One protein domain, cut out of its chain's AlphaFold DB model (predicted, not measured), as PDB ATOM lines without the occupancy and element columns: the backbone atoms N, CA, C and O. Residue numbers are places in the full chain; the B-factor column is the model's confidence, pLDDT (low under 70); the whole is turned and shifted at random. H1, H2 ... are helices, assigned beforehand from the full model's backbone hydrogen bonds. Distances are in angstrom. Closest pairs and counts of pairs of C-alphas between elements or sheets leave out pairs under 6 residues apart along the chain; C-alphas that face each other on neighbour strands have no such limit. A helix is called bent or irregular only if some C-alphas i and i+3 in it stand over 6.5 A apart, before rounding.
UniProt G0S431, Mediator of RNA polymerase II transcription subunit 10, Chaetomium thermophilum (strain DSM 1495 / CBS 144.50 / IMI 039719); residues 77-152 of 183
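What this domain is: This is residues 77 to 152 of the 183 residues of the protein "Mediator of RNA polymerase II transcription subunit 10" of Chaetomium thermophilum (strain DSM 1495 / CBS 144.50 / IMI 039719) (UniProt G0S431). One long, nearly straight helix, H2, makes the long axis of a slender rod, and a shorter helix folds back at each of its ends: H1 at its first end and H3 at its last. Between these two ends the shaft of H2 is bare, residues 94 to 114 standing free, and after H3 a tail without named elements, residues 143 to 152, loops back across H2. The printed part has 76 residues with three named helices, in the order H1, H2, H3 along the chain, and no named strand; the class is all helix. The whole is extended, with a radius of gyration of the C-alphas of 22.0 A, and the C-alphas span 67 by 23 by 16 A along their three main axes.

How they stand to each other: The longest helix is H2, residues 90 to 128, and the other two helices touch it near its two ends. H3, residues 130 to 142, touches H2 with 11 pairs of C-alphas within 8 A. The closest C-alphas of the two are those of Thr 126 and Lys 133, 5.2 A apart. H2 touches H3 with residues 118 to 126 alone. H2 and H3 run opposite ways at a shallow tilt of 22 degrees, with their centres 23.8 A apart, and form a helical hairpin. At the other end, H1, residues 77 to 84, and H2 only just touch, with 3 pairs of C-alphas within 8 A. The closest C-alphas here are those of Leu 79 and Tyr 92, 6.6 A apart, and H2 touches H1 with residue 92 alone. H1 and H2 run opposite ways at a shallow tilt of 32 degrees, with their centres 31.6 A apart, and are also a helical hairpin. H1 and H3 are apart. In the backbones of H1 and H2, every O i to N i+4 pair is within hydrogen-bond range, while in H3 7 of 9 such pairs are.

Where its parts are: H2 has 39 residues and measures 56.8 A from its first to its last C-alpha. It begins at C-alpha 90, at (47.288, 1.129, -24.512), and ends at C-alpha 128, at (19.708, 48.730, -10.225). H3 has 13 residues and measures 19.4 A from C-alpha 130 to C-alpha 142, which is at (19.193, 28.167, -4.482). H3 is irregular: C-alphas 131 and 134 are 7.7 A apart, against about 5 A in a regular helix, and its line is a rough one. H1 has 8 residues and measures 11.0 A from its first to its last C-alpha; it begins at C-alpha 77, at (34.238, -0.775, -29.572).

The domain as a whole: The two C-alphas farthest apart are those of Gly 86 and Glu 131, at 67.6 A. The first and last printed C-alphas, those of Glu 77 and Glu 152, are 49.2 A apart. The printed part runs from residue 77 to residue 152 with no cut, within a full chain of 183 residues. The link from H1 to H2 has 5 residues and is tight, and the link from H2 to H3, with 1 residue, is tight too; no link is long. Without residues 94 to 114, the other 55 residues span 67 by 21 by 17 A, with a radius of gyration of 24.4 A. The mean pLDDT of the printed part is 93.1. The model's confidence is low at one printed residue, Glu 152, which is under 70.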
ATOM      1  N   GLU A  77      34.125  -0.613 -28.109       86.12
ATOM      2  CA  GLU A  77      34.238  -0.775 -29.572       86.12
ATOM      3  C   GLU A  77      35.483  -0.092 -30.180       86.12
ATOM      4  O   GLU A  77      36.182  -0.715 -30.979       86.12
ATOM      5  N   PRO A  78      35.871   1.137 -29.766       85.88
ATOM      6  CA  PRO A  78      37.077   1.764 -30.303       85.88
ATOM      7  C   PRO A  78      38.363   0.977 -30.015       85.88
ATOM      8  O   PRO A  78      39.312   1.078 -30.786       85.88
ATOM      9  N   LEU A  79      38.423   0.183 -28.935       89.25
ATOM     10  CA  LEU A  79      39.583  -0.674 -28.667       89.25
ATOM     11  C   LEU A  79      39.709  -1.808 -29.683       89.25
ATOM     12  O   LEU A  79      40.831  -2.163 -30.040       89.25
ATOM     13  N   ILE A  80      38.588  -2.350 -30.166       89.06
ATOM     14  CA  ILE A  80      38.583  -3.398 -31.196       89.06
ATOM     15  C   ILE A  80      39.221  -2.843 -32.470       89.06
ATOM     16  O   ILE A  80      40.177  -3.419 -32.986       89.06
ATOM     17  N   GLN A  81      38.809  -1.642 -32.883       90.75
ATOM     18  CA  GLN A  81      39.372  -0.956 -34.046       90.75
ATOM     19  C   GLN A  81      40.877  -0.656 -33.906       90.75
ATOM     20  O   GLN A  81      41.606  -0.630 -34.899       90.75
ATOM     21  N   TYR A  82      41.375  -0.419 -32.689       91.31
ATOM     22  CA  TYR A  82      42.813  -0.261 -32.455       91.31
ATOM     23  C   TYR A  82      43.567  -1.563 -32.747       91.31
ATOM     24  O   TYR A  82      44.570  -1.528 -33.459       91.31
ATOM     25  N   VAL A  83      43.059  -2.700 -32.259       92.19
ATOM     26  CA  VAL A  83      43.664  -4.022 -32.490       92.19
ATOM     27  C   VAL A  83      43.592  -4.415 -33.968       92.19
ATOM     28  O   VAL A  83      44.602  -4.841 -34.523       92.19
ATOM     29  N   GLU A  84      42.449  -4.209 -34.627       91.88
ATOM     30  CA  GLU A  84      42.264  -4.516 -36.057       91.88
ATOM     31  C   GLU A  84      43.229  -3.737 -36.961       91.88
ATOM     32  O   GLU A  84      43.756  -4.282 -37.928       91.88
ATOM     33  N   ASN A  85      43.521  -2.481 -36.615       93.69
ATOM     34  CA  ASN A  85      44.466  -1.642 -37.355       93.69
ATOM     35  C   ASN A  85      45.936  -1.858 -36.943       93.69
ATOM     36  O   ASN A  85      46.813  -1.120 -37.398       93.69
ATOM     37  N   GLY A  86      46.226  -2.809 -36.048       92.75
ATOM     38  CA  GLY A  86      47.577  -3.060 -35.537       92.75
ATOM     39  C   GLY A  86      48.133  -1.948 -34.636       92.75
ATOM     40  O   GLY A  86      49.345  -1.864 -34.426       92.75
ATOM     41  N   ARG A  87      47.277  -1.070 -34.097       94.19
ATOM     42  CA  ARG A  87      47.664  -0.006 -33.162       94.19
ATOM     43  C   ARG A  87      47.687  -0.544 -31.733       94.19
ATOM     44  O   ARG A  87      46.824  -1.315 -31.332       94.19
ATOM     45  N   ASN A  88      48.650  -0.083 -30.932       93.19
ATOM     46  CA  ASN A  88      48.730  -0.477 -29.525       93.19
ATOM     47  C   ASN A  88      47.452  -0.043 -28.760       93.19
ATOM     48  O   ASN A  88      47.209   1.170 -28.667       93.19
ATOM     49  N   PRO A  89      46.664  -0.976 -28.182       92.75
ATOM     50  CA  PRO A  89      45.450  -0.657 -27.425       92.75
ATOM     51  C   PRO A  89      45.703   0.222 -26.185       92.75
ATOM     52  O   PRO A  89      44.806   0.961 -25.776       92.75
ATOM     53  N   ASP A  90      46.923   0.245 -25.634       94.06
ATOM     54  CA  ASP A  90      47.288   1.129 -24.512       94.06
ATOM     55  C   ASP A  90      47.198   2.620 -24.872       94.06
ATOM     56  O   ASP A  90      47.075   3.490 -24.007       94.06
ATOM     57  N   ILE A  91      47.256   2.946 -26.165       93.50
ATOM     58  CA  ILE A  91      47.120   4.330 -26.606       93.50
ATOM     59  C   ILE A  91      45.682   4.818 -26.398       93.50
ATOM     60  O   ILE A  91      45.499   5.945 -25.948       93.50
ATOM     61  N   TYR A  92      44.670   3.979 -26.638       92.69
ATOM     62  CA  TYR A  92      43.275   4.350 -26.377       92.69
ATOM     63  C   TYR A  92      43.044   4.632 -24.891       92.69
ATOM     64  O   TYR A  92      42.416   5.627 -24.538       92.69
ATOM     65  N   THR A  93      43.564   3.781 -24.002       91.75
ATOM     66  CA  THR A  93      43.374   3.964 -22.557       91.75
ATOM     67  C   THR A  93      44.062   5.241 -22.072       91.75
ATOM     68  O   THR A  93      43.479   5.997 -21.288       91.75
ATOM     69  N   ARG A  94      45.250   5.550 -22.606       95.12
ATOM     70  CA  ARG A  94      45.931   6.830 -22.378       95.12
ATOM     71  C   ARG A  94      45.104   8.021 -22.869       95.12
ATOM     72  O   ARG A  94      44.873   8.953 -22.098       95.12
ATOM     73  N   GLU A  95      44.654   7.996 -24.122       93.44
ATOM     74  CA  GLU A  95      43.836   9.060 -24.720       93.44
ATOM     75  C   GLU A  95      42.536   9.278 -23.935       93.44
ATOM     76  O   GLU A  95      42.136  10.418 -23.694       93.44
ATOM     77  N   PHE A  96      41.912   8.198 -23.465       92.94
ATOM     78  CA  PHE A  96      40.707   8.250 -22.647       92.94
ATOM     79  C   PHE A  96      40.949   8.976 -21.317       92.94
ATOM     80  O   PHE A  96      40.201   9.890 -20.962       92.94
ATOM     81  N   VAL A  97      42.020   8.633 -20.594       95.38
ATOM     82  CA  VAL A  97      42.370   9.308 -19.331       95.38
ATOM     83  C   VAL A  97      42.687  10.788 -19.564       95.38
ATOM     84  O   VAL A  97      42.246  11.653 -18.799       95.38
ATOM     85  N   GLU A  98      43.419  11.107 -20.634       96.06
ATOM     86  CA  GLU A  98      43.725  12.488 -21.015       96.06
ATOM     87  C   GLU A  98      42.453  13.283 -21.360       96.06
ATOM     88  O   GLU A  98      42.295  14.428 -20.911       96.06
ATOM     89  N   LEU A  99      41.513  12.670 -22.084       96.19
ATOM     90  CA  LEU A  99      40.214  13.252 -22.413       96.19
ATOM     91  C   LEU A  99      39.384  13.526 -21.154       96.19
ATOM     92  O   LEU A  99      38.901  14.646 -20.976       96.19
ATOM     93  N   VAL A 100      39.262  12.547 -20.252       97.38
ATOM     94  CA  VAL A 100      38.517  12.692 -18.989       97.38
ATOM     95  C   VAL A 100      39.111  13.814 -18.137       97.38
ATOM     96  O   VAL A 100      38.383  14.653 -17.601       97.38
ATOM     97  N   ARG A 101      40.443  13.892 -18.045       97.12
ATOM     98  CA  ARG A 101      41.124  14.975 -17.326       97.12
ATOM     99  C   ARG A 101      40.812  16.342 -17.933       97.12
ATOM    100  O   ARG A 101      40.482  17.267 -17.188       97.12
ATOM    101  N   ARG A 102      40.900  16.471 -19.261       97.69
ATOM    102  CA  ARG A 102      40.591  17.718 -19.977       97.69
ATOM    103  C   ARG A 102      39.135  18.127 -19.768       97.69
ATOM    104  O   ARG A 102      38.876  19.283 -19.447       97.69
ATOM    105  N   MET A 103      38.201  17.182 -19.884       97.62
ATOM    106  CA  MET A 103      36.772  17.429 -19.693       97.62
ATOM    107  C   MET A 103      36.465  17.884 -18.262       97.62
ATOM    108  O   MET A 103      35.753  18.865 -18.069       97.62
ATOM    109  N   ASN A 104      37.063  17.245 -17.254       97.62
ATOM    110  CA  ASN A 104      36.896  17.644 -15.855       97.62
ATOM    111  C   ASN A 104      37.429  19.054 -15.577       97.62
ATOM    112  O   ASN A 104      36.798  19.829 -14.859       97.62
ATOM    113  N   GLN A 105      38.584  19.409 -16.145       97.25
ATOM    114  CA  GLN A 105      39.132  20.762 -16.024       97.25
ATOM    115  C   GLN A 105      38.239  21.794 -16.715       97.25
ATOM    116  O   GLN A 105      37.944  22.831 -16.123       97.25
ATOM    117  N   LEU A 106      37.774  21.485 -17.929       97.44
ATOM    118  CA  LEU A 106      36.857  22.339 -18.675       97.44
ATOM    119  C   LEU A 106      35.551  22.556 -17.903       97.44
ATOM    120  O   LEU A 106      35.100  23.692 -17.782       97.44
ATOM    121  N   MET A 107      34.966  21.489 -17.350       97.69
ATOM    122  CA  MET A 107      33.719  21.570 -16.592       97.69
ATOM    123  C   MET A 107      33.887  22.422 -15.334       97.69
ATOM    124  O   MET A 107      33.088  23.321 -15.096       97.69
ATOM    125  N   ARG A 108      34.974  22.217 -14.578       96.38
ATOM    126  CA  ARG A 108      35.301  23.056 -13.414       96.38
ATOM    127  C   ARG A 108      35.475  24.526 -13.795       96.38
ATOM    128  O   ARG A 108      34.968  25.389 -13.089       96.38
ATOM    129  N   GLY A 109      36.147  24.808 -14.913       96.94
ATOM    130  CA  GLY A 109      36.301  26.171 -15.426       96.94
ATOM    131  C   GLY A 109      34.963  26.813 -15.796       96.94
ATOM    132  O   GLY A 109      34.705  27.945 -15.405       96.94
ATOM    133  N   LYS A 110      34.079  26.069 -16.475       97.38
ATOM    134  CA  LYS A 110      32.719  26.530 -16.790       97.38
ATOM    135  C   LYS A 110      31.909  26.809 -15.528       97.38
ATOM    136  O   LYS A 110      31.306  27.868 -15.430       97.38
ATOM    137  N   MET A 111      31.915  25.890 -14.562       95.62
ATOM    138  CA  MET A 111      31.208  26.071 -13.289       95.62
ATOM    139  C   MET A 111      31.691  27.320 -12.545       95.62
ATOM    140  O   MET A 111      30.868  28.062 -12.022       95.62
ATOM    141  N   HIS A 112      33.003  27.579 -12.542       94.38
ATOM    142  CA  HIS A 112      33.569  28.790 -11.949       94.38
ATOM    143  C   HIS A 112      33.087  30.055 -12.664       94.38
ATOM    144  O   HIS A 112      32.546  30.941 -12.018       94.38
ATOM    145  N   ALA A 113      33.206  30.099 -13.994       95.56
ATOM    146  CA  ALA A 113      32.801  31.257 -14.787       95.56
ATOM    147  C   ALA A 113      31.297  31.557 -14.663       95.56
ATOM    148  O   ALA A 113      30.904  32.714 -14.559       95.56
ATOM    149  N   PHE A 114      30.444  30.526 -14.634       95.81
ATOM    150  CA  PHE A 114      29.010  30.709 -14.393       95.81
ATOM    151  C   PHE A 114      28.712  31.175 -12.963       95.81
ATOM    152  O   PHE A 114      27.798  31.971 -12.774       95.81
ATOM    153  N   GLY A 115      29.485  30.719 -11.971       94.44
ATOM    154  CA  GLY A 115      29.403  31.217 -10.599       94.44
ATOM    155  C   GLY A 115      29.773  32.699 -10.493       94.44
ATOM    156  O   GLY A 115      29.008  33.473  -9.929       94.44
ATOM    157  N   GLU A 116      30.888  33.106 -11.105       93.25
ATOM    158  CA  GLU A 116      31.320  34.511 -11.168       93.25
ATOM    159  C   GLU A 116      30.296  35.384 -11.900       93.25
ATOM    160  O   GLU A 116      29.935  36.454 -11.419       93.25
ATOM    161  N   PHE A 117      29.773  34.906 -13.035       94.81
ATOM    162  CA  PHE A 117      28.745  35.621 -13.787       94.81
ATOM    163  C   PHE A 117      27.452  35.789 -12.981       94.81
ATOM    164  O   PHE A 117      26.879  36.877 -12.974       94.81
ATOM    165  N   ARG A 118      27.008  34.741 -12.268       95.31
ATOM    166  CA  ARG A 118      25.858  34.814 -11.354       95.31
ATOM    167  C   ARG A 118      26.080  35.882 -10.285       95.31
ATOM    168  O   ARG A 118      25.182  36.684 -10.050       95.31
ATOM    169  N   ASP A 119      27.244  35.885  -9.641       94.69
ATOM    170  CA  ASP A 119      27.530  36.798  -8.530       94.69
ATOM    171  C   ASP A 119      27.642  38.254  -9.009       94.69
ATOM    172  O   ASP A 119      27.125  39.159  -8.352       94.69
ATOM    173  N   LEU A 120      28.241  38.480 -10.185       94.56
ATOM    174  CA  LEU A 120      28.286  39.793 -10.832       94.56
ATOM    175  C   LEU A 120      26.879  40.282 -11.198       94.56
ATOM    176  O   LEU A 120      26.498  41.391 -10.830       94.56
ATOM    177  N   LEU A 121      26.081  39.440 -11.863       94.62
ATOM    178  CA  LEU A 121      24.713  39.783 -12.252       94.62
ATOM    179  C   LEU A 121      23.843  40.091 -11.028       94.62
ATOM    180  O   LEU A 121      23.111  41.077 -11.028       94.62
ATOM    181  N   ALA A 122      23.950  39.291  -9.965       95.19
ATOM    182  CA  ALA A 122      23.225  39.523  -8.722       95.19
ATOM    183  C   ALA A 122      23.595  40.871  -8.085       95.19
ATOM    184  O   ALA A 122      22.712  41.585  -7.611       95.19
ATOM    185  N   ARG A 123      24.882  41.249  -8.107       94.00
ATOM    186  CA  ARG A 123      25.343  42.548  -7.602       94.00
ATOM    187  C   ARG A 123      24.696  43.692  -8.375       94.00
ATOM    188  O   ARG A 123      24.039  44.528  -7.756       94.00
ATOM    189  N   GLU A 124      24.812  43.675  -9.701       94.75
ATOM    190  CA  GLU A 124      24.238  44.704 -10.576       94.75
ATOM    191  C   GLU A 124      22.717  44.809 -10.409       94.75
ATOM    192  O   GLU A 124      22.178  45.905 -10.263       94.75
ATOM    193  N   MET A 125      22.015  43.672 -10.321       94.25
ATOM    194  CA  MET A 125      20.569  43.654 -10.083       94.25
ATOM    195  C   MET A 125      20.193  44.282  -8.738       94.25
ATOM    196  O   MET A 125      19.217  45.016  -8.672       94.25
ATOM    197  N   THR A 126      20.959  44.044  -7.670       93.56
ATOM    198  CA  THR A 126      20.647  44.615  -6.344       93.56
ATOM    199  C   THR A 126      20.907  46.119  -6.254       93.56
ATOM    200  O   THR A 126      20.317  46.780  -5.399       93.56
ATOM    201  N   VAL A 127      21.777  46.654  -7.120       93.56
ATOM    202  CA  VAL A 127      22.045  48.095  -7.251       93.56
ATOM    203  C   VAL A 127      20.979  48.761  -8.120       93.56
ATOM    204  O   VAL A 127      20.445  49.799  -7.736       93.56
ATOM    205  N   ALA A 128      20.661  48.168  -9.271       96.19
ATOM    206  CA  ALA A 128      19.708  48.730 -10.225       96.19
ATOM    207  C   ALA A 128      18.242  48.577  -9.784       96.19
ATOM    208  O   ALA A 128      17.425  49.436 -10.104       96.19
ATOM    209  N   LEU A 129      17.914  47.494  -9.069       94.88
ATOM    210  CA  LEU A 129      16.555  47.116  -8.653       94.88
ATOM    211  C   LEU A 129      16.542  46.719  -7.163       94.88
ATOM    212  O   LEU A 129      16.491  45.528  -6.824       94.88
ATOM    213  N   PRO A 130      16.615  47.694  -6.238       93.38
ATOM    214  CA  PRO A 130      16.686  47.425  -4.801       93.38
ATOM    215  C   PRO A 130      15.486  46.638  -4.255       93.38
ATOM    216  O   PRO A 130      15.632  45.879  -3.295       93.38
ATOM    217  N   GLU A 131      14.312  46.784  -4.869       94.50
ATOM    218  CA  GLU A 131      13.079  46.083  -4.508       94.50
ATOM    219  C   GLU A 131      13.150  44.565  -4.734       94.50
ATOM    220  O   GLU A 131      12.465  43.817  -4.041       94.50
ATOM    221  N   LEU A 132      14.023  44.096  -5.633       94.50
ATOM    222  CA  LEU A 132      14.201  42.672  -5.948       94.50
ATOM    223  C   LEU A 132      15.297  41.997  -5.114       94.50
ATOM    224  O   LEU A 132      15.626  40.832  -5.337       94.50
ATOM    225  N   LYS A 133      15.903  42.703  -4.155       93.88
ATOM    226  CA  LYS A 133      17.089  42.221  -3.434       93.88
ATOM    227  C   LYS A 133      16.877  40.882  -2.723       93.88
ATOM    228  O   LYS A 133      17.765  40.029  -2.764       93.88
ATOM    229  N   GLU A 134      15.730  40.685  -2.076       95.19
ATOM    230  CA  GLU A 134      15.435  39.421  -1.387       95.19
ATOM    231  C   GLU A 134      15.192  38.266  -2.370       95.19
ATOM    232  O   GLU A 134      15.648  37.149  -2.117       95.19
ATOM    233  N   ASP A 135      14.574  38.535  -3.525       95.94
ATOM    234  CA  ASP A 135      14.371  37.532  -4.576       95.94
ATOM    235  C   ASP A 135      15.699  37.125  -5.228       95.94
ATOM    236  O   ASP A 135      15.992  35.937  -5.371       95.94
ATOM    237  N   VAL A 136      16.559  38.100  -5.548       95.56
ATOM    238  CA  VAL A 136      17.906  37.851  -6.089       95.56
ATOM    239  C   VAL A 136      18.733  37.023  -5.106       95.56
ATOM    240  O   VAL A 136      19.344  36.026  -5.491       95.56
ATOM    241  N   LYS A 137      18.710  37.379  -3.818       95.75
ATOM    242  CA  LYS A 137      19.367  36.611  -2.752       95.75
ATOM    243  C   LYS A 137      18.876  35.165  -2.707       95.75
ATOM    244  O   LYS A 137      19.700  34.255  -2.603       95.75
ATOM    245  N   LYS A 138      17.561  34.942  -2.799       95.94
ATOM    246  CA  LYS A 138      16.976  33.597  -2.823       95.94
ATOM    247  C   LYS A 138      17.511  32.787  -4.009       95.94
ATOM    248  O   LYS A 138      18.016  31.687  -3.801       95.94
ATOM    249  N   VAL A 139      17.498  33.358  -5.215       95.38
ATOM    250  CA  VAL A 139      18.006  32.697  -6.431       95.38
ATOM    251  C   VAL A 139      19.499  32.377  -6.325       95.38
ATOM    252  O   VAL A 139      19.922  31.281  -6.695       95.38
ATOM    253  N   VAL A 140      20.315  33.291  -5.792       96.12
ATOM    254  CA  VAL A 140      21.756  33.050  -5.606       96.12
ATOM    255  C   VAL A 140      21.994  31.859  -4.682       96.12
ATOM    256  O   VAL A 140      22.783  30.981  -5.022       96.12
ATOM    257  N   VAL A 141      21.292  31.786  -3.548       95.38
ATOM    258  CA  VAL A 141      21.442  30.673  -2.595       95.38
ATOM    259  C   VAL A 141      20.936  29.355  -3.189       95.38
ATOM    260  O   VAL A 141      21.623  28.338  -3.096       95.38
ATOM    261  N   GLU A 142      19.779  29.363  -3.856       95.31
ATOM    262  CA  GLU A 142      19.193  28.167  -4.482       95.31
ATOM    263  C   GLU A 142      20.045  27.622  -5.641       95.31
ATOM    264  O   GLU A 142      20.095  26.413  -5.862       95.31
ATOM    265  N   THR A 143      20.782  28.486  -6.341       92.94
ATOM    266  CA  THR A 143      21.721  28.097  -7.411       92.94
ATOM    267  C   THR A 143      23.129  27.763  -6.892       92.94
ATOM    268  O   THR A 143      24.088  27.703  -7.666       92.94
ATOM    269  N   GLY A 144      23.277  27.529  -5.582       89.06
ATOM    270  CA  GLY A 144      24.532  27.101  -4.954       89.06
ATOM    271  C   GLY A 144      25.550  28.225  -4.740       89.06
ATOM    272  O   GLY A 144      26.749  27.967  -4.640       89.06
ATOM    273  N   GLY A 145      25.100  29.478  -4.735       90.50
ATOM    274  CA  GLY A 145      25.898  30.655  -4.405       90.50
ATOM    275  C   GLY A 145      25.870  30.997  -2.926       90.50
ATOM    276  O   GLY A 145      25.045  30.499  -2.163       90.50
ATOM    277  N   ARG A 146      26.795  31.864  -2.506       91.31
ATOM    278  CA  ARG A 146      26.867  32.348  -1.125       91.31
ATOM    279  C   ARG A 146      26.310  33.764  -1.041       91.31
ATOM    280  O   ARG A 146      26.606  34.601  -1.885       91.31
ATOM    281  N   TRP A 147      25.548  34.023   0.016       89.38
ATOM    282  CA  TRP A 147      25.100  35.360   0.386       89.38
ATOM    283  C   TRP A 147      25.592  35.711   1.804       89.38
ATOM    284  O   TRP A 147      25.513  34.841   2.677       89.38
ATOM    285  N   PRO A 148      26.062  36.944   2.084       86.44
ATOM    286  CA  PRO A 148      26.253  38.061   1.150       86.44
ATOM    287  C   PRO A 148      27.286  37.740   0.062       86.44
ATOM    288  O   PRO A 148      28.141  36.873   0.259       86.44
ATOM    289  N   LEU A 149      27.145  38.395  -1.098       88.19
ATOM    290  CA  LEU A 149      28.044  38.206  -2.239       88.19
ATOM    291  C   LEU A 149      29.496  38.468  -1.801       88.19
ATOM    292  O   LEU A 149      29.715  39.385  -1.005       88.19
ATOM    293  N   PRO A 150      30.480  37.697  -2.298       82.56
ATOM    294  CA  PRO A 150      31.890  37.984  -2.044       82.56
ATOM    295  C   PRO A 150      32.204  39.428  -2.446       82.56
ATOM    296  O   PRO A 150      31.695  39.897  -3.463       82.56
ATOM    297  N   GLU A 151      33.011  40.160  -1.682       72.62
ATOM    298  CA  GLU A 151      33.521  41.446  -2.173       72.62
ATOM    299  C   GLU A 151      34.427  41.203  -3.389       72.62
ATOM    300  O   GLU A 151      34.965  40.104  -3.541       72.62
ATOM    301  N   GLU A 152      34.544  42.174  -4.306       62.66
ATOM    302  CA  GLU A 152      35.493  42.066  -5.423       62.66
ATOM    303  C   GLU A 152      36.928  42.130  -4.887       62.66
ATOM    304  O   GLU A 152      37.614  43.146  -4.945       62.66
TER     305      GLU A 152